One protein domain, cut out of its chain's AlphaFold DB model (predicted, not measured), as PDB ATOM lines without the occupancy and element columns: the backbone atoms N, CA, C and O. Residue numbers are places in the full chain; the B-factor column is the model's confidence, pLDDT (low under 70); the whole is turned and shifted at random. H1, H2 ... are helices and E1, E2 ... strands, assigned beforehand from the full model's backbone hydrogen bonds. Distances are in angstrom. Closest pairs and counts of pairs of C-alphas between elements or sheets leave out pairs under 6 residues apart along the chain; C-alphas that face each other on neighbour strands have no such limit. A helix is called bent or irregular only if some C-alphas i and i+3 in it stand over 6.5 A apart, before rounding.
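AT A GLANCE: This is residues 170 to 276 and 283 to 363 of the 471 residues of an uncharacterized protein of Adlercreutzia equolifaciens subsp. celatus (UniProt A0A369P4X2). A small antiparallel sheet, E1 E2 E3, stands at one end of a body of crossed helices, in which H1, H5, H7 and the bent H6 gather round H3. At the other end of the length lie H4 and the long loop after it, residues 226 to 246. The printed part has 188 residues, with eight named helices and three named strands in the order H1 H2 H3 H4 H5 E1 E2 H6 H7 E3 H8, and is mostly helix. It is compact, with a radius of gyration of the C-alphas of 17.4 A, and spans 59 by 35 by 32 A.

HOW THE PARTS SIT: Start at the hairpin of E1, residues 286 to 289, and E2, residues 292 to 296, where N 287 and O 294 are within hydrogen-bond range at 2.8 A. E3, residues 345 to 349, is antiparallel to E2, with N 346 and O 295 at 2.9 A. H8, residues 354 to 362, only grazes the sheet; its closest C-alphas to E1 are Ala 360 and Phe 289, 5.4 A. H2, residues 188 to 192, also only grazes it. H6, residues 297 to 316, is one helix by its hydrogen bonds but bent, with C-alphas 306 and 309 7.8 A apart; its arms H6a, 297 to 306, and H6b, 309 to 316, stand about perpendicular at 75 degrees. The hub is H3, residues 194 to 210. It touches H7, residues 324 to 337, at a steep tilt of 56 degrees, closest at C-alphas Thr 202 and Phe 327, 5.1 A. It touches H1, residues 170 to 182, with residues 201 to 208 alone, closest at C-alphas Leu 205 and Leu 175, 6.6 A. H5, residues 247 to 268, touches H3 at C-alphas Val 258 and Phe 200, their closest, 6.6 A. H4, residues 213 to 225, touches no helix. O i to N i+4 pairs are within range throughout H1, H2, H3, H4, H6a and H6b, in 16 of 18 in H5, 9 of 10 in H7 and 2 of 5 in H8, which has 4 of 6 O i to N i+3 pairs.

IN THESE COORDINATES: Find C-alpha 170 at (243.129, 237.455, 162.817), where H1 begins its 18.3 A. H3 runs 24.6 A, and H4 runs 18.5 A to C-alpha 225 at (215.617, 239.294, 180.271). H5 is the longest helix, 31.2 A, with a kink of 32 degrees near residue 254. H7 runs 19.8 A, and H8 ends at C-alpha 362 at (252.090, 276.723, 181.035).

THE WHOLE: The two C-alphas farthest apart, Val 225 and Pro 276, are 61.1 A apart. Residues 277 to 282 are not printed, and C-alphas 276 and 283 are 13.0 A apart across the cut. The link H4 to H5 is long. Confidence is under 70 at residues 227 to 233, 268 to 276, 283 to 291, 317 to 322 and 350 to 363.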
ATOM      1  N   LEU A 170     244.350 237.290 162.042       70.88
ATOM      2  CA  LEU A 170     243.129 237.455 162.817       70.88
ATOM      3  C   LEU A 170     242.996 238.885 163.351       70.88
ATOM      4  O   LEU A 170     241.950 239.489 163.135       70.88
ATOM      5  N   MET A 171     244.051 239.426 163.972       78.31
ATOM      6  CA  MET A 171     244.072 240.808 164.470       78.31
ATOM      7  C   MET A 171     243.882 241.799 163.328       78.31
ATOM      8  O   MET A 171     243.099 242.731 163.448       78.31
ATOM      9  N   GLU A 172     244.513 241.550 162.181       81.56
ATOM     10  CA  GLU A 172     244.314 242.371 160.985       81.56
ATOM     11  C   GLU A 172     242.843 242.368 160.535       81.56
ATOM     12  O   GLU A 172     242.248 243.420 160.308       81.56
ATOM     13  N   LYS A 173     242.203 241.193 160.489       84.44
ATOM     14  CA  LYS A 173     240.772 241.086 160.177       84.44
ATOM     15  C   LYS A 173     239.891 241.818 161.198       84.44
ATOM     16  O   LYS A 173     238.887 242.413 160.802       84.44
ATOM     17  N   GLN A 174     240.230 241.755 162.487       86.69
ATOM     18  CA  GLN A 174     239.522 242.491 163.538       86.69
ATOM     19  C   GLN A 174     239.686 243.998 163.351       86.69
ATOM     20  O   GLN A 174     238.686 244.709 163.330       86.69
ATOM     21  N   LEU A 175     240.907 244.475 163.105       92.25
ATOM     22  CA  LEU A 175     241.202 245.884 162.848       92.25
ATOM     23  C   LEU A 175     240.426 246.418 161.639       92.25
ATOM     24  O   LEU A 175     239.860 247.500 161.734       92.25
ATOM     25  N   PHE A 176     240.274 245.649 160.555       93.12
ATOM     26  CA  PHE A 176     239.398 246.037 159.439       93.12
ATOM     27  C   PHE A 176     237.917 246.147 159.832       93.12
ATOM     28  O   PHE A 176     237.203 247.029 159.346       93.12
ATOM     29  N   ALA A 177     237.425 245.249 160.689       90.75
ATOM     30  CA  ALA A 177     236.049 245.311 161.174       90.75
ATOM     31  C   ALA A 177     235.830 246.528 162.086       90.75
ATOM     32  O   ALA A 177     234.830 247.228 161.928       90.75
ATOM     33  N   ILE A 178     236.785 246.798 162.980       93.19
ATOM     34  CA  ILE A 178     236.813 247.971 163.860       93.19
ATOM     35  C   ILE A 178     236.873 249.252 163.020       93.19
ATOM     36  O   ILE A 178     236.035 250.130 163.196       93.19
ATOM     37  N   ASP A 179     237.771 249.322 162.035       94.56
ATOM     38  CA  ASP A 179     237.946 250.469 161.136       94.56
ATOM     39  C   ASP A 179     236.639 250.868 160.446       94.56
ATOM     40  O   ASP A 179     236.260 252.040 160.420       94.56
ATOM     41  N   LYS A 180     235.891 249.875 159.952       93.44
ATOM     42  CA  LYS A 180     234.588 250.097 159.315       93.44
ATOM     43  C   LYS A 180     233.557 250.713 160.267       93.44
ATOM     44  O   LYS A 180     232.677 251.441 159.804       93.44
ATOM     45  N   LEU A 181     233.615 250.393 161.558       91.75
ATOM     46  CA  LEU A 181     232.726 250.969 162.567       91.75
ATOM     47  C   LEU A 181     233.184 252.383 162.944       91.75
ATOM     48  O   LEU A 181     232.373 253.304 162.882       91.75
ATOM     49  N   CYS A 182     234.477 252.563 163.227       92.25
ATOM     50  CA  CYS A 182     235.083 253.843 163.597       92.25
ATOM     51  C   CYS A 182     234.808 254.938 162.561       92.25
ATOM     52  O   CYS A 182     234.341 256.022 162.903       92.25
ATOM     53  N   ARG A 183     235.012 254.652 161.268       89.94
ATOM     54  CA  ARG A 183     234.840 255.646 160.190       89.94
ATOM     55  C   ARG A 183     233.449 256.280 160.117       89.94
ATOM     56  O   ARG A 183     233.323 257.358 159.546       89.94
ATOM     57  N   LYS A 184     232.407 255.636 160.654       89.88
ATOM     58  CA  LYS A 184     231.034 256.163 160.601       89.88
ATOM     59  C   LYS A 184     230.831 257.394 161.489       89.88
ATOM     60  O   LYS A 184     229.993 258.226 161.160       89.88
ATOM     61  N   SER A 185     231.559 257.488 162.601       90.00
ATOM     62  CA  SER A 185     231.354 258.512 163.635       90.00
ATOM     63  C   SER A 185     232.655 259.158 164.120       90.00
ATOM     64  O   SER A 185     232.655 259.801 165.162       90.00
ATOM     65  N   MET A 186     233.757 258.980 163.385       92.25
ATOM     66  CA  MET A 186     235.083 259.473 163.760       92.25
ATOM     67  C   MET A 186     235.133 261.014 163.812       92.25
ATOM     68  O   MET A 186     234.926 261.651 162.769       92.25
ATOM     69  N   PRO A 187     235.450 261.618 164.974       91.69
ATOM     70  CA  PRO A 187     235.630 263.063 165.102       91.69
ATOM     71  C   PRO A 187     236.828 263.571 164.290       91.69
ATOM     72  O   PRO A 187     237.783 262.831 164.059       91.69
ATOM     73  N   GLU A 188     236.821 264.853 163.906       88.38
ATOM     74  CA  GLU A 188     237.913 265.463 163.121       88.38
ATOM     75  C   GLU A 188     239.282 265.354 163.802       88.38
ATOM     76  O   GLU A 188     240.280 265.091 163.134       88.38
ATOM     77  N   ARG A 189     239.331 265.452 165.136       89.00
ATOM     78  CA  ARG A 189     240.574 265.303 165.904       89.00
ATOM     79  C   ARG A 189     241.290 263.982 165.605       89.00
ATOM     80  O   ARG A 189     242.486 263.981 165.353       89.00
ATOM     81  N   TYR A 190     240.551 262.875 165.553       91.56
ATOM     82  CA  TYR A 190     241.090 261.541 165.261       91.56
ATOM     83  C   TYR A 190     241.557 261.371 163.811       91.56
ATOM     84  O   TYR A 190     242.310 260.450 163.516       91.56
ATOM     85  N   LYS A 191     241.102 262.236 162.898       90.12
ATOM     86  CA  LYS A 191     241.568 262.248 161.506       90.12
ATOM     87  C   LYS A 191     242.884 263.007 161.353       90.12
ATOM     88  O   LYS A 191     243.642 262.703 160.439       90.12
ATOM     89  N   GLN A 192     243.127 263.995 162.214       88.75
ATOM     90  CA  GLN A 192     244.356 264.791 162.227       88.75
ATOM     91  C   GLN A 192     245.452 264.138 163.076       88.75
ATOM     92  O   GLN A 192     246.621 264.177 162.706       88.75
ATOM     93  N   ASP A 193     245.076 263.527 164.200       91.31
ATOM     94  CA  ASP A 193     246.008 262.954 165.161       91.31
ATOM     95  C   ASP A 193     246.180 261.442 164.973       91.31
ATOM     96  O   ASP A 193     245.401 260.614 165.458       91.31
ATOM     97  N   THR A 194     247.257 261.086 164.279       93.19
ATOM     98  CA  THR A 194     247.626 259.693 164.009       93.19
ATOM     99  C   THR A 194     247.955 258.913 165.283       93.19
ATOM    100  O   THR A 194     247.657 257.721 165.365       93.19
ATOM    101  N   ALA A 195     248.577 259.550 166.277       93.06
ATOM    102  CA  ALA A 195     249.027 258.870 167.488       93.06
ATOM    103  C   ALA A 195     247.829 258.518 168.385       93.06
ATOM    104  O   ALA A 195     247.696 257.378 168.837       93.06
ATOM    105  N   LEU A 196     246.898 259.461 168.538       94.88
ATOM    106  CA  LEU A 196     245.603 259.256 169.182       94.88
ATOM    107  C   LEU A 196     244.774 258.178 168.467       94.88
ATOM    108  O   LEU A 196     244.160 257.328 169.118       94.88
ATOM    109  N   LEU A 197     244.770 258.176 167.130       95.88
ATOM    110  CA  LEU A 197     244.077 257.155 166.345       95.88
ATOM    111  C   LEU A 197     244.646 255.752 166.609       95.88
ATOM    112  O   LEU A 197     243.881 254.816 166.845       95.88
ATOM    113  N   ILE A 198     245.973 255.603 166.620       95.94
ATOM    114  CA  ILE A 198     246.643 254.328 166.925       95.94
ATOM    115  C   ILE A 198     246.306 253.858 168.344       95.94
ATOM    116  O   ILE A 198     245.957 252.689 168.539       95.94
ATOM    117  N   LEU A 199     246.333 254.763 169.326       95.44
ATOM    118  CA  LEU A 199     245.961 254.449 170.707       95.44
ATOM    119  C   LEU A 199     244.511 253.946 170.803       95.44
ATOM    120  O   LEU A 199     244.244 252.927 171.441       95.44
ATOM    121  N   PHE A 200     243.578 254.599 170.107       96.38
ATOM    122  CA  PHE A 200     242.177 254.176 170.073       96.38
ATOM    123  C   PHE A 200     242.000 252.778 169.475       96.38
ATOM    124  O   PHE A 200     241.293 251.943 170.043       96.38
ATOM    125  N   TYR A 201     242.657 252.495 168.344       95.31
ATOM    126  CA  TYR A 201     242.592 251.176 167.704       95.31
ATOM    127  C   TYR A 201     243.213 250.093 168.583       95.31
ATOM    128  O   TYR A 201     242.699 248.977 168.616       95.31
ATOM    129  N   THR A 202     244.264 250.432 169.331       93.00
ATOM    130  CA  THR A 202     244.868 249.538 170.323       93.00
ATOM    131  C   THR A 202     243.835 249.127 171.371       93.00
ATOM    132  O   THR A 202     243.620 247.935 171.584       93.00
ATOM    133  N   PHE A 203     243.132 250.092 171.973       92.88
ATOM    134  CA  PHE A 203     242.119 249.807 172.994       92.88
ATOM    135  C   PHE A 203     240.955 249.002 172.412       92.88
ATOM    136  O   PHE A 203     240.575 247.976 172.971       92.88
ATOM    137  N   ALA A 204     240.436 249.406 171.251       92.25
ATOM    138  CA  ALA A 204     239.340 248.705 170.587       92.25
ATOM    139  C   ALA A 204     239.696 247.254 170.221       92.25
ATOM    140  O   ALA A 204     238.854 246.362 170.330       92.25
ATOM    141  N   LEU A 205     240.940 247.001 169.797       90.25
ATOM    142  CA  LEU A 205     241.406 245.659 169.456       90.25
ATOM    143  C   LEU A 205     241.513 244.762 170.690       90.25
ATOM    144  O   LEU A 205     241.122 243.594 170.629       90.25
ATOM    145  N   ILE A 206     242.012 245.299 171.804       85.12
ATOM    146  CA  ILE A 206     242.058 244.571 173.075       85.12
ATOM    147  C   ILE A 206     240.634 244.211 173.507       85.12
ATOM    148  O   ILE A 206     240.348 243.040 173.767       85.12
ATOM    149  N   GLU A 207     239.718 245.180 173.505       85.00
ATOM    150  CA  GLU A 207     238.327 244.940 173.894       85.00
ATOM    151  C   GLU A 207     237.628 243.913 172.992       85.00
ATOM    152  O   GLU A 207     236.953 243.017 173.498       85.00
ATOM    153  N   ASP A 208     237.817 243.962 171.666       84.44
ATOM    154  CA  ASP A 208     237.230 242.952 170.772       84.44
ATOM    155  C   ASP A 208     237.782 241.545 171.038       84.44
ATOM    156  O   ASP A 208     237.063 240.550 170.901       84.44
ATOM    157  N   THR A 209     239.059 241.461 171.422       79.69
ATOM    158  CA  THR A 209     239.752 240.196 171.683       79.69
ATOM    159  C   THR A 209     239.220 239.525 172.946       79.69
ATOM    160  O   THR A 209     238.859 238.346 172.908       79.69
ATOM    161  N   TYR A 210     239.100 240.275 174.044       74.19
ATOM    162  CA  TYR A 210     238.622 239.741 175.324       74.19
ATOM    163  C   TYR A 210     237.091 239.704 175.434       74.19
ATOM    164  O   TYR A 210     236.543 238.904 176.198       74.19
ATOM    165  N   ARG A 211     236.374 240.510 174.640       70.62
ATOM    166  CA  ARG A 211     234.908 240.601 174.648       70.62
ATOM    167  C   ARG A 211     234.311 240.469 173.239       70.62
ATOM    168  O   ARG A 211     233.711 241.406 172.701       70.62
ATOM    169  N   PRO A 212     234.390 239.275 172.626       74.31
ATOM    170  CA  PRO A 212     233.902 239.040 171.272       74.31
ATOM    171  C   PRO A 212     232.401 239.323 171.112       74.31
ATOM    172  O   PRO A 212     231.605 239.239 172.051       74.31
ATOM    173  N   SER A 213     231.988 239.586 169.871       77.19
ATOM    174  CA  SER A 213     230.636 240.049 169.514       77.19
ATOM    175  C   SER A 213     229.476 239.192 170.036       77.19
ATOM    176  O   SER A 213     228.385 239.717 170.259       77.19
ATOM    177  N   TRP A 214     229.668 237.887 170.246       70.31
ATOM    178  CA  TRP A 214     228.634 237.009 170.800       70.31
ATOM    179  C   TRP A 214     228.451 237.196 172.314       70.31
ATOM    180  O   TRP A 214     227.318 237.108 172.782       70.31
ATOM    181  N   ILE A 215     229.518 237.513 173.065       73.94
ATOM    182  CA  ILE A 215     229.425 237.875 174.491       73.94
ATOM    183  C   ILE A 215     228.652 239.183 174.608       73.94
ATOM    184  O   ILE A 215     227.673 239.259 175.345       73.94
ATOM    185  N   ARG A 216     229.009 240.171 173.780       80.00
ATOM    186  CA  ARG A 216     228.324 241.471 173.720       80.00
ATOM    187  C   ARG A 216     226.836 241.323 173.376       80.00
ATOM    188  O   ARG A 216     225.979 241.979 173.961       80.00
ATOM    189  N   GLN A 217     226.493 240.416 172.457       80.12
ATOM    190  CA  GLN A 217     225.096 240.072 172.158       80.12
ATOM    191  C   GLN A 217     224.395 239.380 173.332       80.12
ATOM    192  O   GLN A 217     223.263 239.742 173.652       80.12
ATOM    193  N   ALA A 218     225.053 238.426 173.993       76.44
ATOM    194  CA  ALA A 218     224.502 237.741 175.157       76.44
ATOM    195  C   ALA A 218     224.226 238.717 176.310       76.44
ATOM    196  O   ALA A 218     223.187 238.616 176.953       76.44
ATOM    197  N   GLU A 219     225.095 239.701 176.534       76.75
ATOM    198  CA  GLU A 219     224.904 240.748 177.542       76.75
ATOM    199  C   GLU A 219     223.727 241.667 177.216       76.75
ATOM    200  O   GLU A 219     222.942 241.985 178.112       76.75
ATOM    201  N   ARG A 220     223.557 242.042 175.940       83.44
ATOM    202  CA  ARG A 220     222.383 242.799 175.476       83.44
ATOM    203  C   ARG A 220     221.092 242.018 175.726       83.44
ATOM    204  O   ARG A 220     220.151 242.558 176.299       83.44
ATOM    205  N   ILE A 221     221.063 240.733 175.371       81.19
ATOM    206  CA  ILE A 221     219.907 239.858 175.622       81.19
ATOM    207  C   ILE A 221     219.657 239.719 177.130       81.19
ATOM    208  O   ILE A 221     218.527 239.881 177.586       81.19
ATOM    209  N   ALA A 222     220.705 239.478 177.922       78.19
ATOM    210  CA  ALA A 222     220.604 239.325 179.369       78.19
ATOM    211  C   ALA A 222     220.050 240.584 180.049       78.19
ATOM    212  O   ALA A 222     219.255 240.459 180.976       78.19
ATOM    213  N   TYR A 223     220.404 241.785 179.578       80.25
ATOM    214  CA  TYR A 223     219.838 243.036 180.090       80.25
ATOM    215  C   TYR A 223     218.320 243.133 179.863       80.25
ATOM    216  O   TYR A 223     217.602 243.640 180.723       80.25
ATOM    217  N   HIS A 224     217.810 242.629 178.735       79.94
ATOM    218  CA  HIS A 224     216.370 242.621 178.460       79.94
ATOM    219  C   HIS A 224     215.604 241.555 179.253       79.94
ATOM    220  O   HIS A 224     214.429 241.756 179.554       79.94
ATOM    221  N   VAL A 225     216.250 240.435 179.586       77.31
ATOM    222  CA  VAL A 225     215.617 239.294 180.271       77.31
ATOM    223  C   VAL A 225     215.692 239.412 181.797       77.31
ATOM    224  O   VAL A 225     214.799 238.934 182.496       77.31
ATOM    225  N   LEU A 226     216.739 240.035 182.344       74.00
ATOM    226  CA  LEU A 226     216.930 240.129 183.789       74.00
ATOM    227  C   LEU A 226     216.087 241.263 184.407       74.00
ATOM    228  O   LEU A 226     216.124 242.394 183.924       74.00
ATOM    229  N   PRO A 227     215.391 241.010 185.533       55.38
ATOM    230  CA  PRO A 227     214.567 242.019 186.204       55.38
ATOM    231  C   PRO A 227     215.394 243.121 186.889       55.38
ATOM    232  O   PRO A 227     214.889 244.213 187.136       55.38
ATOM    233  N   PHE A 228     216.676 242.866 187.172       56.47
ATOM    234  CA  PHE A 228     217.587 243.830 187.791       56.47
ATOM    235  C   PHE A 228     218.448 244.523 186.732       56.47
ATOM    236  O   PHE A 228     219.500 244.017 186.332       56.47
ATOM    237  N   LYS A 229     218.008 245.708 186.302       67.06
ATOM    238  CA  LYS A 229     218.740 246.570 185.366       67.06
ATOM    239  C   LYS A 229     219.797 247.370 186.124       67.06
ATOM    240  O   LYS A 229     219.504 248.425 186.676       67.06
ATOM    241  N   LYS A 230     221.018 246.840 186.199       59.09
ATOM    242  CA  LYS A 230     222.185 247.605 186.663       59.09
ATOM    243  C   LYS A 230     222.922 248.205 185.458       59.09
ATOM    244  O   LYS A 230     222.953 247.531 184.422       59.09
ATOM    245  N   PRO A 231     223.533 249.398 185.593       60.62
ATOM    246  CA  PRO A 231     224.410 249.952 184.567       60.62
ATOM    247  C   PRO A 231     225.531 248.958 184.268       60.62
ATOM    248  O   PRO A 231     226.095 248.352 185.187       60.62
ATOM    249  N   ARG A 232     225.818 248.737 182.988       63.78
ATOM    250  CA  ARG A 232     226.878 247.828 182.533       63.78
ATOM    251  C   ARG A 232     227.605 248.447 181.349       63.78
ATOM    252  O   ARG A 232     227.078 249.332 180.677       63.78
ATOM    253  N   THR A 233     228.810 247.961 181.089       68.62
ATOM    254  CA  THR A 233     229.530 248.259 179.855       68.62
ATOM    255  C   THR A 233     228.882 247.484 178.709       68.62
ATOM    256  O   THR A 233     228.701 246.265 178.802       68.62
ATOM    257  N   PHE A 234     228.509 248.175 177.632       72.81
ATOM    258  CA  PHE A 234     227.877 247.583 176.448       72.81
ATOM    259  C   PHE A 234     228.597 248.003 175.168       72.81
ATOM    260  O   PHE A 234     229.180 249.080 175.093       72.81
ATOM    261  N   GLY A 235     228.471 247.168 174.136       80.50
ATOM    262  CA  GLY A 235     229.098 247.411 172.840       80.50
ATOM    263  C   GLY A 235     230.583 247.058 172.842       80.50
ATOM    264  O   GLY A 235     231.035 246.288 173.691       80.50
ATOM    265  N   LEU A 236     231.301 247.528 171.823       84.69
ATOM    266  CA  LEU A 236     232.714 247.202 171.615       84.69
ATOM    267  C   LEU A 236     233.620 247.814 172.689       84.69
ATOM    268  O   LEU A 236     234.544 247.153 173.132       84.69
ATOM    269  N   MET A 237     233.348 249.052 173.093       87.25
ATOM    270  CA  MET A 237     234.160 249.824 174.031       87.25
ATOM    271  C   MET A 237     233.556 249.775 175.449       87.25
ATOM    272  O   MET A 237     232.356 249.535 175.620       87.25
ATOM    273  N   GLN A 238     234.361 250.024 176.489       72.19
ATOM    274  CA  GLN A 238     233.968 249.977 177.908       72.19
ATOM    275  C   GLN A 238     233.174 251.210 178.360       72.19
ATOM    276  O   GLN A 238     233.374 251.758 179.442       72.19
ATOM    277  N   THR A 239     232.217 251.650 177.553       75.25
ATOM    278  CA  THR A 239     231.330 252.743 177.936       75.25
ATOM    279  C   THR A 239     230.219 252.205 178.832       75.25
ATOM    280  O   THR A 239     229.400 251.380 178.411       75.25
ATOM    281  N   THR A 240     230.180 252.671 180.081       72.69
ATOM    282  CA  THR A 240     229.085 252.351 181.004       72.69
ATOM    283  C   THR A 240     227.826 253.090 180.570       72.69
ATOM    284  O   THR A 240     227.855 254.299 180.353       72.69
ATOM    285  N   SER A 241     226.714 252.370 180.441       76.50
ATOM    286  CA  SER A 241     225.428 252.973 180.103       76.50
ATOM    287  C   SER A 241     224.278 252.306 180.847       76.50
ATOM    288  O   SER A 241     224.302 251.106 181.146       76.50
ATOM    289  N   ASP A 242     223.242 253.099 181.107       75.94
ATOM    290  CA  ASP A 242     221.982 252.644 181.693       75.94
ATOM    291  C   ASP A 242     221.099 251.913 180.677       75.94
ATOM    292  O   ASP A 242     220.132 251.256 181.065       75.94
ATOM    293  N   ARG A 243     221.437 251.991 179.382       80.62
ATOM    294  CA  ARG A 243     220.774 251.284 178.280       80.62
ATOM    295  C   ARG A 243     221.779 250.432 177.492       80.62
ATOM    296  O   ARG A 243     222.953 250.785 177.427       80.62
ATOM    297  N   PRO A 244     221.344 249.333 176.852       79.69
ATOM    298  CA  PRO A 244     222.214 248.575 175.967       79.69
ATOM    299  C   PRO A 244     222.620 249.439 174.768       79.69
ATOM    300  O   PRO A 244     221.759 250.005 174.092       79.69
ATOM    301  N   LEU A 245     223.927 249.521 174.519       82.94
ATOM    302  CA  LEU A 245     224.507 250.233 173.381       82.94
ATOM    303  C   LEU A 245     224.820 249.274 172.224       82.94
ATOM    304  O   LEU A 245     225.219 248.113 172.427       82.94
ATOM    305  N   SER A 246     224.657 249.766 170.994       86.31
ATOM    306  CA  SER A 246     225.251 249.128 169.817       86.31
ATOM    307  C   SER A 246     226.777 249.271 169.841       86.31
ATOM    308  O   SER A 246     227.346 250.031 170.626       86.31
ATOM    309  N   ASP A 247     227.457 248.514 168.983       86.75
ATOM    310  CA  ASP A 247     228.910 248.615 168.877       86.75
ATOM    311  C   ASP A 247     229.316 249.999 168.343       86.75
ATOM    312  O   ASP A 247     230.262 250.590 168.853       86.75
ATOM    313  N   GLU A 248     228.556 250.551 167.392       88.62
ATOM    314  CA  GLU A 248     228.737 251.918 166.895       88.62
ATOM    315  C   GLU A 248     228.480 252.990 167.960       88.62
ATOM    316  O   GLU A 248     229.272 253.919 168.083       88.62
ATOM    317  N   GLU A 249     227.397 252.874 168.735       88.25
ATOM    318  CA  GLU A 249     227.091 253.846 169.796       88.25
ATOM    319  C   GLU A 249     228.175 253.846 170.880       88.25
ATOM    320  O   GLU A 249     228.594 254.899 171.350       88.25
ATOM    321  N   SER A 250     228.659 252.658 171.243       90.00
ATOM    322  CA  SER A 250     229.746 252.475 172.204       90.00
ATOM    323  C   SER A 250     231.059 253.101 171.711       90.00
ATOM    324  O   SER A 250     231.717 253.814 172.464       90.00
ATOM    325  N   ILE A 251     231.405 252.932 170.428       91.31
ATOM    326  CA  ILE A 251     232.559 253.606 169.806       91.31
ATOM    327  C   ILE A 251     232.402 255.127 169.848       91.31
ATOM    328  O   ILE A 251     233.345 255.821 170.218       91.31
ATOM    329  N   ALA A 252     231.220 255.644 169.500       89.88
ATOM    330  CA  ALA A 252     230.965 257.081 169.496       89.88
ATOM    331  C   ALA A 252     231.174 257.703 170.887       89.88
ATOM    332  O   ALA A 252     231.805 258.749 170.990       89.88
ATOM    333  N   CYS A 253     230.715 257.037 171.951       87.94
ATOM    334  CA  CYS A 253     230.943 257.491 173.324       87.94
ATOM    335  C   CYS A 253     232.401 257.336 173.787       87.94
ATOM    336  O   CYS A 253     232.858 258.084 174.645       87.94
ATOM    337  N   ALA A 254     233.134 256.355 173.260       90.69
ATOM    338  CA  ALA A 254     234.507 256.096 173.676       90.69
ATOM    339  C   ALA A 254     235.510 257.136 173.163       90.69
ATOM    340  O   ALA A 254     236.576 257.275 173.761       90.69
ATOM    341  N   TYR A 255     235.191 257.866 172.088       91.94
ATOM    342  CA  TYR A 255     236.073 258.909 171.565       91.94
ATOM    343  C   TYR A 255     236.387 259.990 172.602       91.94
ATOM    344  O   TYR A 255     237.542 260.381 172.735       91.94
ATOM    345  N   ASP A 256     235.399 260.422 173.384       89.56
ATOM    346  CA  ASP A 256     235.623 261.445 174.409       89.56
ATOM    347  C   ASP A 256     236.522 260.903 175.531       89.56
ATOM    348  O   ASP A 256     237.512 261.528 175.899       89.56
ATOM    349  N   ILE A 257     236.264 259.669 175.986       90.00
ATOM    350  CA  ILE A 257     237.037 259.012 177.055       90.00
ATOM    351  C   ILE A 257     238.509 258.843 176.652       90.00
ATOM    352  O   ILE A 257     239.414 259.147 177.426       90.00
ATOM    353  N   VAL A 258     238.765 258.329 175.446       92.38
ATOM    354  CA  VAL A 258     240.138 258.096 174.976       92.38
ATOM    355  C   VAL A 258     240.848 259.420 174.692       92.38
ATOM    356  O   VAL A 258     242.040 259.526 174.971       92.38
ATOM    357  N   SER A 259     240.128 260.433 174.196       90.88
ATOM    358  CA  SER A 259     240.674 261.783 174.026       90.88
ATOM    359  C   SER A 259     241.102 262.384 175.361       90.88
ATOM    360  O   SER A 259     242.215 262.883 175.443       90.88
ATOM    361  N   ASP A 260     240.289 262.261 176.415       87.81
ATOM    362  CA  ASP A 260     240.622 262.776 177.749       87.81
ATOM    363  C   ASP A 260     241.869 262.101 178.343       87.81
ATOM    364  O   ASP A 260     242.717 262.767 178.944       87.81
ATOM    365  N   ILE A 261     242.004 260.781 178.161       87.69
ATOM    366  CA  ILE A 261     243.190 260.022 178.599       87.69
ATOM    367  C   ILE A 261     244.434 260.477 177.832       87.69
ATOM    368  O   ILE A 261     245.514 260.607 178.411       87.69
ATOM    369  N   TYR A 262     244.291 260.703 176.527       89.94
ATOM    370  CA  TYR A 262     245.381 261.157 175.677       89.94
ATOM    371  C   TYR A 262     245.770 262.614 175.955       89.94
ATOM    372  O   TYR A 262     246.955 262.928 175.979       89.94
ATOM    373  N   ASP A 263     244.803 263.483 176.248       85.38
ATOM    374  CA  ASP A 263     245.040 264.862 176.677       85.38
ATOM    375  C   ASP A 263     245.848 264.907 177.969       85.38
ATOM    376  O   ASP A 263     246.851 265.606 178.040       85.38
ATOM    377  N   GLU A 264     245.476 264.105 178.968       81.88
ATOM    378  CA  GLU A 264     246.239 264.007 180.216       81.88
ATOM    379  C   GLU A 264     247.657 263.453 179.979       81.88
ATOM    380  O   GLU A 264     248.625 263.866 180.624       81.88
ATOM    381  N   PHE A 265     247.804 262.513 179.039       83.44
ATOM    382  CA  PHE A 265     249.115 262.020 178.626       83.44
ATOM    383  C   PHE A 265     249.956 263.132 178.001       83.44
ATOM    384  O   PHE A 265     251.099 263.298 178.411       83.44
ATOM    385  N   ILE A 266     249.400 263.917 177.074       79.69
ATOM    386  CA  ILE A 266     250.124 265.034 176.469       79.69
ATOM    387  C   ILE A 266     250.426 266.127 177.504       79.69
ATOM    388  O   ILE A 266     251.531 266.650 177.508       79.69
ATOM    389  N   GLU A 267     249.506 266.446 178.415       71.44
ATOM    390  CA  GLU A 267     249.726 267.418 179.497       71.44
ATOM    391  C   GLU A 267     250.934 267.051 180.364       71.44
ATOM    392  O   GLU A 267     251.719 267.914 180.750       71.44
ATOM    393  N   THR A 268     251.097 265.758 180.642       66.44
ATOM    394  CA  THR A 268     252.182 265.233 181.479       66.44
ATOM    395  C   THR A 268     253.437 264.880 180.686       66.44
ATOM    396  O   THR A 268     254.469 264.586 181.281       66.44
ATOM    397  N   TYR A 269     253.387 264.906 179.354       63.44
ATOM    398  CA  TYR A 269     254.494 264.517 178.484       63.44
ATOM    399  C   TYR A 269     255.726 265.453 178.564       63.44
ATOM    400  O   TYR A 269     256.836 264.927 178.692       63.44
ATOM    401  N   PRO A 270     255.585 266.803 178.579       53.56
ATOM    402  CA  PRO A 270     256.708 267.743 178.624       53.56
ATOM    403  C   PRO A 270     257.603 267.610 179.860       53.56
ATOM    404  O   PRO A 270     258.796 267.894 179.776       53.56
ATOM    405  N   GLU A 271     257.063 267.149 180.993       45.69
ATOM    406  CA  GLU A 271     257.824 266.979 182.240       45.69
ATOM    407  C   GLU A 271     258.849 265.829 182.178       45.69
ATOM    408  O   GLU A 271     259.718 265.747 183.042       45.69
ATOM    409  N   PHE A 272     258.800 264.958 181.158       42.41
ATOM    410  CA  PHE A 272     259.656 263.762 181.065       42.41
ATOM    411  C   PHE A 272     260.694 263.780 179.932       42.41
ATOM    412  O   PHE A 272     261.483 262.843 179.836       42.41
ATOM    413  N   THR A 273     260.724 264.817 179.091       39.38
ATOM    414  CA  THR A 273     261.707 264.966 177.992       39.38
ATOM    415  C   THR A 273     262.807 265.990 178.270       39.38
ATOM    416  O   THR A 273     263.697 266.161 177.441       39.38
ATOM    417  N   ILE A 274     262.790 266.658 179.426       39.84
ATOM    418  CA  ILE A 274     263.901 267.514 179.843       39.84
ATOM    419  C   ILE A 274     264.899 266.630 180.593       39.84
ATOM    420  O   ILE A 274     264.826 266.502 181.812       39.84
ATOM    421  N   ASP A 275     265.823 266.005 179.865       36.19
ATOM    422  CA  ASP A 275     267.124 265.703 180.454       36.19
ATOM    423  C   ASP A 275     267.962 266.989 180.345       36.19
ATOM    424  O   ASP A 275     268.384 267.343 179.240       36.19
ATOM    425  N   PRO A 276     268.177 267.738 181.443       38.47
ATOM    426  CA  PRO A 276     268.976 268.962 181.419       38.47
ATOM    427  C   PRO A 276     270.463 268.715 181.088       38.47
ATOM    428  O   PRO A 276     271.240 269.666 181.112       38.47
ATOM    429  N   ALA A 283     265.420 268.869 169.283       40.06
ATOM    430  CA  ALA A 283     264.219 269.696 169.344       40.06
ATOM    431  C   ALA A 283     263.137 269.021 170.211       40.06
ATOM    432  O   ALA A 283     263.081 267.793 170.259       40.06
ATOM    433  N   PRO A 284     262.263 269.791 170.886       48.91
ATOM    434  CA  PRO A 284     261.204 269.211 171.700       48.91
ATOM    435  C   PRO A 284     260.278 268.328 170.855       48.91
ATOM    436  O   PRO A 284     259.746 268.762 169.835       48.91
ATOM    437  N   CYS A 285     260.063 267.105 171.341       60.50
ATOM    438  CA  CYS A 285     259.232 266.055 170.742       60.50
ATOM    439  C   CYS A 285     257.781 266.494 170.446       60.50
ATOM    440  O   CYS A 285     257.121 265.977 169.543       60.50
ATOM    441  N   LEU A 286     257.282 267.467 171.212       67.25
ATOM    442  CA  LEU A 286     255.948 268.040 171.111       67.25
ATOM    443  C   LEU A 286     256.043 269.555 171.329       67.25
ATOM    444  O   LEU A 286     256.638 270.013 172.304       67.25
ATOM    445  N   VAL A 287     255.400 270.325 170.457       64.38
ATOM    446  CA  VAL A 287     255.260 271.778 170.568       64.38
ATOM    447  C   VAL A 287     253.777 272.126 170.586       64.38
ATOM    448  O   VAL A 287     253.080 271.915 169.594       64.38
ATOM    449  N   SER A 288     253.290 272.666 171.702       64.12
ATOM    450  CA  SER A 288     251.923 273.179 171.828       64.12
ATOM    451  C   SER A 288     251.834 274.661 171.435       64.12
ATOM    452  O   SER A 288     252.801 275.416 171.524       64.12
ATOM    453  N   PHE A 289     250.659 275.085 170.978       64.75
ATOM    454  CA  PHE A 289     250.293 276.475 170.687       64.75
ATOM    455  C   PHE A 289     248.811 276.690 171.029       64.75
ATOM    456  O   PHE A 289     248.104 275.739 171.355       64.75
ATOM    457  N   GLN A 290     248.330 277.938 170.974       58.00
ATOM    458  CA  GLN A 290     246.989 278.315 171.459       58.00
ATOM    459  C   GLN A 290     245.847 277.438 170.912       58.00
ATOM    460  O   GLN A 290     244.933 277.112 171.665       58.00
ATOM    461  N   ASP A 291     245.943 277.000 169.653       68.69
ATOM    462  CA  ASP A 291     244.886 276.249 168.964       68.69
ATOM    463  C   ASP A 291     245.279 274.807 168.584       68.69
ATOM    464  O   ASP A 291     244.617 274.194 167.739       68.69
ATOM    465  N   GLY A 292     246.353 274.243 169.153       70.44
ATOM    466  CA  GLY A 292     246.779 272.882 168.806       70.44
ATOM    467  C   GLY A 292     248.199 272.500 169.217       70.44
ATOM    468  O   GLY A 292     248.798 273.101 170.107       70.44
ATOM    469  N   TYR A 293     248.734 271.462 168.573       77.88
ATOM    470  CA  TYR A 293     250.091 270.966 168.815       77.88
ATOM    471  C   TYR A 293     250.696 270.303 167.577       77.88
ATOM    472  O   TYR A 293     249.992 269.842 166.678       77.88
ATOM    473  N   ILE A 294     252.027 270.267 167.535       73.88
ATOM    474  CA  ILE A 294     252.826 269.555 166.535       73.88
ATOM    475  C   ILE A 294     253.744 268.573 167.256       73.88
ATOM    476  O   ILE A 294     254.294 268.912 168.300       73.88
ATOM    477  N   TYR A 295     253.925 267.378 166.702       79.25
ATOM    478  CA  TYR A 295     254.877 266.393 167.214       79.25
ATOM    479  C   TYR A 295     255.524 265.584 166.091       79.25
ATOM    480  O   TYR A 295     254.960 265.444 165.002       79.25
ATOM    481  N   GLU A 296     256.690 265.008 166.377       78.62
ATOM    482  CA  GLU A 296     257.318 264.005 165.514       78.62
ATOM    483  C   GLU A 296     256.706 262.624 165.784       78.62
ATOM    484  O   GLU A 296     256.739 262.113 166.909       78.62
ATOM    485  N   LEU A 297     256.117 262.000 164.756       83.12
ATOM    486  CA  LEU A 297     255.316 260.783 164.934       83.12
ATOM    487  C   LEU A 297     256.133 259.620 165.507       83.12
ATOM    488  O   LEU A 297     255.648 258.911 166.385       83.12
ATOM    489  N   ALA A 298     257.371 259.433 165.049       79.00
ATOM    490  CA  ALA A 298     258.248 258.363 165.521       79.00
ATOM    491  C   ALA A 298     258.481 258.408 167.039       79.00
ATOM    492  O   ALA A 298     258.440 257.368 167.704       79.00
ATOM    493  N   GLU A 299     258.712 259.602 167.577       77.94
ATOM    494  CA  GLU A 299     259.003 259.805 168.994       77.94
ATOM    495  C   GLU A 299     257.732 259.667 169.834       77.94
ATOM    496  O   GLU A 299     257.723 258.934 170.823       77.94
ATOM    497  N   MET A 300     256.625 260.262 169.378       83.69
ATOM    498  CA  MET A 300     255.321 260.143 170.036       83.69
ATOM    499  C   MET A 300     254.842 258.687 170.114       83.69
ATOM    500  O   MET A 300     254.332 258.255 171.148       83.69
ATOM    501  N   LEU A 301     255.025 257.901 169.048       87.00
ATOM    502  CA  LEU A 301     254.669 256.480 169.055       87.00
ATOM    503  C   LEU A 301     255.530 255.685 170.030       87.00
ATOM    504  O   LEU A 301     254.986 254.881 170.778       87.00
ATOM    505  N   THR A 302     256.834 255.961 170.086       81.19
ATOM    506  CA  THR A 302     257.737 255.335 171.068       81.19
ATOM    507  C   THR A 302     257.289 255.645 172.500       81.19
ATOM    508  O   THR A 302     257.227 254.760 173.355       81.19
ATOM    509  N   ALA A 303     256.911 256.895 172.769       79.94
ATOM    510  CA  ALA A 303     256.407 257.295 174.074       79.94
ATOM    511  C   ALA A 303     255.082 256.611 174.448       79.94
ATOM    512  O   ALA A 303     254.915 256.155 175.585       79.94
ATOM    513  N   LEU A 304     254.150 256.522 173.499       86.12
ATOM    514  CA  LEU A 304     252.883 255.822 173.687       86.12
ATOM    515  C   LEU A 304     253.085 254.323 173.894       86.12
ATOM    516  O   LEU A 304     252.450 253.757 174.776       86.12
ATOM    517  N   GLU A 305     253.979 253.693 173.137       81.44
ATOM    518  CA  GLU A 305     254.318 252.273 173.246       81.44
ATOM    519  C   GLU A 305     254.810 251.941 174.663       81.44
ATOM    520  O   GLU A 305     254.256 251.049 175.313       81.44
ATOM    521  N   ILE A 306     255.749 252.740 175.192       74.38
ATOM    522  CA  ILE A 306     256.288 252.604 176.557       74.38
ATOM    523  C   ILE A 306     255.188 252.741 177.621       74.38
ATOM    524  O   ILE A 306     255.208 252.035 178.630       74.38
ATOM    525  N   ARG A 307     254.220 253.648 177.424       79.88
ATOM    526  CA  ARG A 307     253.152 253.923 178.406       79.88
ATOM    527  C   ARG A 307     251.833 253.216 178.110       79.88
ATOM    528  O   ARG A 307     250.866 253.414 178.846       79.88
ATOM    529  N   SER A 308     251.779 252.379 177.083       77.88
ATOM    530  CA  SER A 308     250.540 251.820 176.538       77.88
ATOM    531  C   SER A 308     249.735 251.029 177.579       77.88
ATOM    532  O   SER A 308     248.527 251.237 177.708       77.88
ATOM    533  N   SER A 309     250.399 250.218 178.412       75.75
ATOM    534  CA  SER A 309     249.774 249.512 179.544       75.75
ATOM    535  C   SER A 309     249.215 250.460 180.611       75.75
ATOM    536  O   SER A 309     248.139 250.208 181.155       75.75
ATOM    537  N   THR A 310     249.893 251.577 180.890       80.38
ATOM    538  CA  THR A 310     249.410 252.595 181.838       80.38
ATOM    539  C   THR A 310     248.182 253.318 181.300       80.38
ATOM    540  O   THR A 310     247.199 253.488 182.020       80.38
ATOM    541  N   LEU A 311     248.210 253.709 180.026       84.75
ATOM    542  CA  LEU A 311     247.100 254.398 179.367       84.75
ATOM    543  C   LEU A 311     245.866 253.498 179.270       84.75
ATOM    544  O   LEU A 311     244.760 253.926 179.595       84.75
ATOM    545  N   TYR A 312     246.055 252.230 178.908       83.25
ATOM    546  CA  TYR A 312     244.967 251.256 178.910       83.25
ATOM    547  C   TYR A 312     244.439 250.984 180.326       83.25
ATOM    548  O   TYR A 312     243.235 250.839 180.533       83.25
ATOM    549  N   GLY A 313     245.318 250.984 181.332       75.38
ATOM    550  CA  GLY A 313     244.915 250.857 182.730       75.38
ATOM    551  C   GLY A 313     244.062 252.020 183.230       75.38
ATOM    552  O   GLY A 313     243.129 251.785 183.994       75.38
ATOM    553  N   LYS A 314     244.289 253.248 182.747       81.25
ATOM    554  CA  LYS A 314     243.385 254.384 183.002       81.25
ATOM    555  C   LYS A 314     242.012 254.199 182.353       81.25
ATOM    556  O   LYS A 314     241.010 254.606 182.928       81.25
ATOM    557  N   TYR A 315     241.968 253.561 181.184       82.88
ATOM    558  CA  TYR A 315     240.730 253.293 180.454       82.88
ATOM    559  C   TYR A 315     239.866 252.201 181.107       82.88
ATOM    560  O   TYR A 315     238.663 252.393 181.261       82.88
ATOM    561  N   CYS A 316     240.466 251.078 181.521       75.81
ATOM    562  CA  CYS A 316     239.728 249.910 182.031       75.81
ATOM    563  C   CYS A 316     239.857 249.659 183.547       75.81
ATOM    564  O   CYS A 316     239.220 248.755 184.091       75.81
ATOM    565  N   GLY A 317     240.709 250.412 184.247       64.88
ATOM    566  CA  GLY A 317     240.993 250.241 185.676       64.88
ATOM    567  C   GLY A 317     241.986 249.119 186.017       64.88
ATOM    568  O   GLY A 317     242.164 248.816 187.196       64.88
ATOM    569  N   THR A 318     242.631 248.484 185.026       58.34
ATOM    570  CA  THR A 318     243.604 247.390 185.235       58.34
ATOM    571  C   THR A 318     244.908 247.618 184.467       58.34
ATOM    572  O   THR A 318     244.917 247.668 183.244       58.34
ATOM    573  N   TYR A 319     246.036 247.657 185.182       56.50
ATOM    574  CA  TYR A 319     247.375 247.932 184.626       56.50
ATOM    575  C   TYR A 319     248.181 246.678 184.233       56.50
ATOM    576  O   TYR A 319     249.339 246.780 183.845       56.50
ATOM    577  N   LEU A 320     247.602 245.485 184.388       52.69
ATOM    578  CA  LEU A 320     248.320 244.204 184.308       52.69
ATOM    579  C   LEU A 320     248.404 243.611 182.893       52.69
ATOM    580  O   LEU A 320     249.034 242.571 182.712       52.69
ATOM    581  N   LEU A 321     247.741 244.220 181.909       62.28
ATOM    582  CA  LEU A 321     247.687 243.689 180.550       62.28
ATOM    583  C   LEU A 321     248.950 244.066 179.761       62.28
ATOM    584  O   LEU A 321     249.372 245.225 179.768       62.28
ATOM    585  N   ASP A 322     249.517 243.098 179.040       66.12
ATOM    586  CA  ASP A 322     250.564 243.349 178.048       66.12
ATOM    587  C   ASP A 322     249.938 243.944 176.776       66.12
ATOM    588  O   ASP A 322     249.381 243.239 175.930       66.12
ATOM    589  N   VAL A 323     249.985 245.275 176.678       77.69
ATOM    590  CA  VAL A 323     249.378 246.059 175.590       77.69
ATOM    591  C   VAL A 323     250.298 246.147 174.369       77.69
ATOM    592  O   VAL A 323     249.828 246.428 173.267       77.69
ATOM    593  N   TYR A 324     251.587 245.836 174.522       78.75
ATOM    594  CA  TYR A 324     252.620 246.081 173.517       78.75
ATOM    595  C   TYR A 324     252.287 245.465 172.153       78.75
ATOM    596  O   TYR A 324     252.267 246.138 171.126       78.75
ATOM    597  N   SER A 325     251.951 244.171 172.146       77.31
ATOM    598  CA  SER A 325     251.652 243.444 170.905       77.31
ATOM    599  C   SER A 325     250.397 243.951 170.184       77.31
ATOM    600  O   SER A 325     250.313 243.866 168.960       77.31
ATOM    601  N   TYR A 326     249.435 244.507 170.925       84.62
ATOM    602  CA  TYR A 326     248.240 245.131 170.360       84.62
ATOM    603  C   TYR A 326     248.552 246.514 169.790       84.62
ATOM    604  O   TYR A 326     248.012 246.868 168.741       84.62
ATOM    605  N   PHE A 327     249.445 247.256 170.448       87.88
ATOM    606  CA  PHE A 327     249.905 248.561 169.988       87.88
ATOM    607  C   PHE A 327     250.681 248.451 168.670       87.88
ATOM    608  O   PHE A 327     250.301 249.106 167.705       87.88
ATOM    609  N   ASP A 328     251.673 247.558 168.570       86.12
ATOM    610  CA  ASP A 328     252.439 247.348 167.322       86.12
ATOM    611  C   ASP A 328     251.531 246.902 166.158       86.12
ATOM    612  O   ASP A 328     251.660 247.362 165.018       86.12
ATOM    613  N   ALA A 329     250.538 246.049 166.439       87.38
ATOM    614  CA  ALA A 329     249.556 245.638 165.439       87.38
ATOM    615  C   ALA A 329     248.687 246.811 164.952       87.38
ATOM    616  O   ALA A 329     248.447 246.940 163.748       87.38
ATOM    617  N   ALA A 330     248.215 247.657 165.874       92.19
ATOM    618  CA  ALA A 330     247.419 248.837 165.558       92.19
ATOM    619  C   ALA A 330     248.243 249.892 164.803       92.19
ATOM    620  O   ALA A 330     247.773 250.399 163.785       92.19
ATOM    621  N   GLU A 331     249.480 250.164 165.231       92.62
ATOM    622  CA  GLU A 331     250.419 251.059 164.547       92.62
ATOM    623  C   GLU A 331     250.624 250.608 163.098       92.62
ATOM    624  O   GLU A 331     250.340 251.351 162.154       92.62
ATOM    625  N   ALA A 332     251.058 249.358 162.900       89.50
ATOM    626  CA  ALA A 332     251.351 248.826 161.575       89.50
ATOM    627  C   ALA A 332     250.119 248.804 160.653       89.50
ATOM    628  O   ALA A 332     250.260 248.905 159.427       89.50
ATOM    629  N   PHE A 333     248.921 248.641 161.221       92.75
ATOM    630  CA  PHE A 333     247.666 248.724 160.487       92.75
ATOM    631  C   PHE A 333     247.344 250.163 160.088       92.75
ATOM    632  O   PHE A 333     247.123 250.411 158.906       92.75
ATOM    633  N   VAL A 334     247.349 251.113 161.028       93.44
ATOM    634  CA  VAL A 334     246.980 252.512 160.762       93.44
ATOM    635  C   VAL A 334     247.948 253.152 159.769       93.44
ATOM    636  O   VAL A 334     247.499 253.699 158.763       93.44
ATOM    637  N   LEU A 335     249.263 253.014 159.973       90.69
ATOM    638  CA  LEU A 335     250.261 253.587 159.061       90.69
ATOM    639  C   LEU A 335     250.077 253.082 157.622       90.69
ATOM    640  O   LEU A 335     250.170 253.851 156.669       90.69
ATOM    641  N   ARG A 336     249.737 251.800 157.453       91.38
ATOM    642  CA  ARG A 336     249.478 251.199 156.138       91.38
ATOM    643  C   ARG A 336     248.134 251.624 155.554       91.38
ATOM    644  O   ARG A 336     248.066 251.992 154.388       91.38
ATOM    645  N   GLN A 337     247.071 251.551 156.351       91.25
ATOM    646  CA  GLN A 337     245.696 251.801 155.920       91.25
ATOM    647  C   GLN A 337     245.473 253.268 155.540       91.25
ATOM    648  O   GLN A 337     244.677 253.557 154.646       91.25
ATOM    649  N   TYR A 338     246.173 254.183 156.210       88.75
ATOM    650  CA  TYR A 338     246.092 255.623 155.972       88.75
ATOM    651  C   TYR A 338     247.303 256.174 155.201       88.75
ATOM    652  O   TYR A 338     247.349 257.369 154.929       88.75
ATOM    653  N   ASN A 339     248.241 255.309 154.791       89.19
ATOM    654  CA  ASN A 339     249.445 255.654 154.027       89.19
ATOM    655  C   ASN A 339     250.280 256.778 154.678       89.19
ATOM    656  O   ASN A 339     250.634 257.763 154.032       89.19
ATOM    657  N   ILE A 340     250.569 256.622 155.971       88.06
ATOM    658  CA  ILE A 340     251.296 257.590 156.801       88.06
ATOM    659  C   ILE A 340     252.719 257.078 157.039       88.06
ATOM    660  O   ILE A 340     252.919 255.904 157.362       88.06
ATOM    661  N   SER A 341     253.716 257.956 156.902       82.75
ATOM    662  CA  SER A 341     255.109 257.627 157.229       82.75
ATOM    663  C   SER A 341     255.397 257.885 158.703       82.75
ATOM    664  O   SER A 341     255.056 258.943 159.225       82.75
ATOM    665  N   ARG A 342     256.118 256.966 159.359       79.75
ATOM    666  CA  ARG A 342     256.563 257.129 160.756       79.75
ATOM    667  C   ARG A 342     257.501 258.332 160.949       79.75
ATOM    668  O   ARG A 342     257.583 258.856 162.048       79.75
ATOM    669  N   SER A 343     258.177 258.786 159.893       75.69
ATOM    670  CA  SER A 343     259.118 259.920 159.915       75.69
ATOM    671  C   SER A 343     258.465 261.290 159.684       75.69
ATOM    672  O   SER A 343     259.161 262.238 159.335       75.69
ATOM    673  N   GLN A 344     257.134 261.372 159.710       76.75
ATOM    674  CA  GLN A 344     256.401 262.597 159.413       76.75
ATOM    675  C   GLN A 344     256.078 263.362 160.702       76.75
ATOM    676  O   GLN A 344     255.686 262.754 161.701       76.75
ATOM    677  N   SER A 345     256.148 264.692 160.646       75.62
ATOM    678  CA  SER A 345     255.590 265.555 161.682       75.62
ATOM    679  C   SER A 345     254.075 265.690 161.514       75.62
ATOM    680  O   SER A 345     253.558 265.899 160.412       75.62
ATOM    681  N   ILE A 346     253.344 265.538 162.615       78.00
ATOM    682  CA  ILE A 346     251.885 265.632 162.644       78.00
ATOM    683  C   ILE A 346     251.501 266.954 163.290       78.00
ATOM    684  O   ILE A 346     251.973 267.279 164.374       78.00
ATOM    685  N   GLN A 347     250.630 267.702 162.615       79.00
ATOM    686  CA  GLN A 347     250.051 268.938 163.120       79.00
ATOM    687  C   GLN A 347     248.569 268.722 163.405       79.00
ATOM    688  O   GLN A 347     247.800 268.379 162.507       79.00
ATOM    689  N   VAL A 348     248.170 268.993 164.642       80.62
ATOM    690  CA  VAL A 348     246.774 268.995 165.077       80.62
ATOM    691  C   VAL A 348     246.365 270.442 165.324       80.62
ATOM    692  O   VAL A 348     247.100 271.203 165.952       80.62
ATOM    693  N   SER A 349     245.212 270.844 164.794       76.31
ATOM    694  CA  SER A 349     244.742 272.235 164.823       76.31
ATOM    695  C   SER A 349     243.262 272.323 165.184       76.31
ATOM    696  O   SER A 349     242.517 271.359 165.017       76.31
ATOM    697  N   HIS A 350     242.830 273.499 165.642       64.12
ATOM    698  CA  HIS A 350     241.443 273.801 166.002       64.12
ATOM    699  C   HIS A 350     240.902 272.951 167.162       64.12
ATOM    700  O   HIS A 350     239.769 272.464 167.123       64.12
ATOM    701  N   ILE A 351     241.699 272.783 168.219       61.84
ATOM    702  CA  ILE A 351     241.269 272.055 169.417       61.84
ATOM    703  C   ILE A 351     240.520 273.012 170.357       61.84
ATOM    704  O   ILE A 351     241.116 273.780 171.101       61.84
ATOM    705  N   THR A 352     239.185 272.971 170.348       48.31
ATOM    706  CA  THR A 352     238.312 273.889 171.115       48.31
ATOM    707  C   THR A 352     238.125 273.518 172.593       48.31
ATOM    708  O   THR A 352     237.135 273.902 173.222       48.31
ATOM    709  N   THR A 353     239.016 272.725 173.179       48.50
ATOM    710  CA  THR A 353     238.864 272.264 174.566       48.50
ATOM    711  C   THR A 353     239.505 273.243 175.546       48.50
ATOM    712  O   THR A 353     240.694 273.537 175.451       48.50
ATOM    713  N   LYS A 354     238.730 273.682 176.552       42.22
ATOM    714  CA  LYS A 354     239.153 274.597 177.637       42.22
ATOM    715  C   LYS A 354     240.474 274.202 178.323       42.22
ATOM    716  O   LYS A 354     241.159 275.071 178.846       42.22
ATOM    717  N   ARG A 355     240.818 272.910 178.307       45.88
ATOM    718  CA  ARG A 355     242.034 272.315 178.884       45.88
ATOM    719  C   ARG A 355     243.334 272.743 178.183       45.88
ATOM    720  O   ARG A 355     244.370 272.904 178.819       45.88
ATOM    721  N   TRP A 356     243.274 273.011 176.881       45.09
ATOM    722  CA  TRP A 356     244.455 273.356 176.084       45.09
ATOM    723  C   TRP A 356     244.837 274.834 176.173       45.09
ATOM    724  O   TRP A 356     246.015 275.174 176.086       45.09
ATOM    725  N   ALA A 357     243.863 275.699 176.475       36.25
ATOM    726  CA  ALA A 357     244.129 277.096 176.798       36.25
ATOM    727  C   ALA A 357     245.076 277.235 178.008       36.25
ATOM    728  O   ALA A 357     245.903 278.138 178.019       36.25
ATOM    729  N   SER A 358     245.026 276.319 178.991       33.47
ATOM    730  CA  SER A 358     245.984 276.296 180.112       33.47
ATOM    731  C   SER A 358     247.360 275.736 179.746       33.47
ATOM    732  O   SER A 358     248.363 276.195 180.283       33.47
ATOM    733  N   LEU A 359     247.442 274.788 178.807       35.19
ATOM    734  CA  LEU A 359     248.716 274.244 178.320       35.19
ATOM    735  C   LEU A 359     249.504 275.262 177.493       35.19
ATOM    736  O   LEU A 359     250.720 275.324 177.616       35.19
ATOM    737  N   ALA A 360     248.831 276.087 176.687       36.09
ATOM    738  CA  ALA A 360     249.479 277.176 175.952       36.09
ATOM    739  C   ALA A 360     250.045 278.268 176.883       36.09
ATOM    740  O   ALA A 360     250.962 278.986 176.496       36.09
ATOM    741  N   VAL A 361     249.508 278.383 178.103       30.81
ATOM    742  CA  VAL A 361     249.963 279.334 179.132       30.81
ATOM    743  C   VAL A 361     251.091 278.742 179.991       30.81
ATOM    744  O   VAL A 361     251.980 279.478 180.409       30.81
ATOM    745  N   ASN A 362     251.093 277.422 180.210       30.36
ATOM    746  CA  ASN A 362     252.090 276.723 181.035       30.36
ATOM    747  C   ASN A 362     253.237 276.085 180.229       30.36
ATOM    748  O   ASN A 362     254.250 275.683 180.800       30.36
ATOM    749  N   GLY A 363     253.091 275.986 178.907       30.38
ATOM    750  CA  GLY A 363     254.109 275.493 177.994       30.38
ATOM    751  C   GLY A 363     255.249 276.491 177.876       30.38
ATOM    752  O   GLY A 363     255.208 277.408 177.059       30.38
TER     753      GLY A 363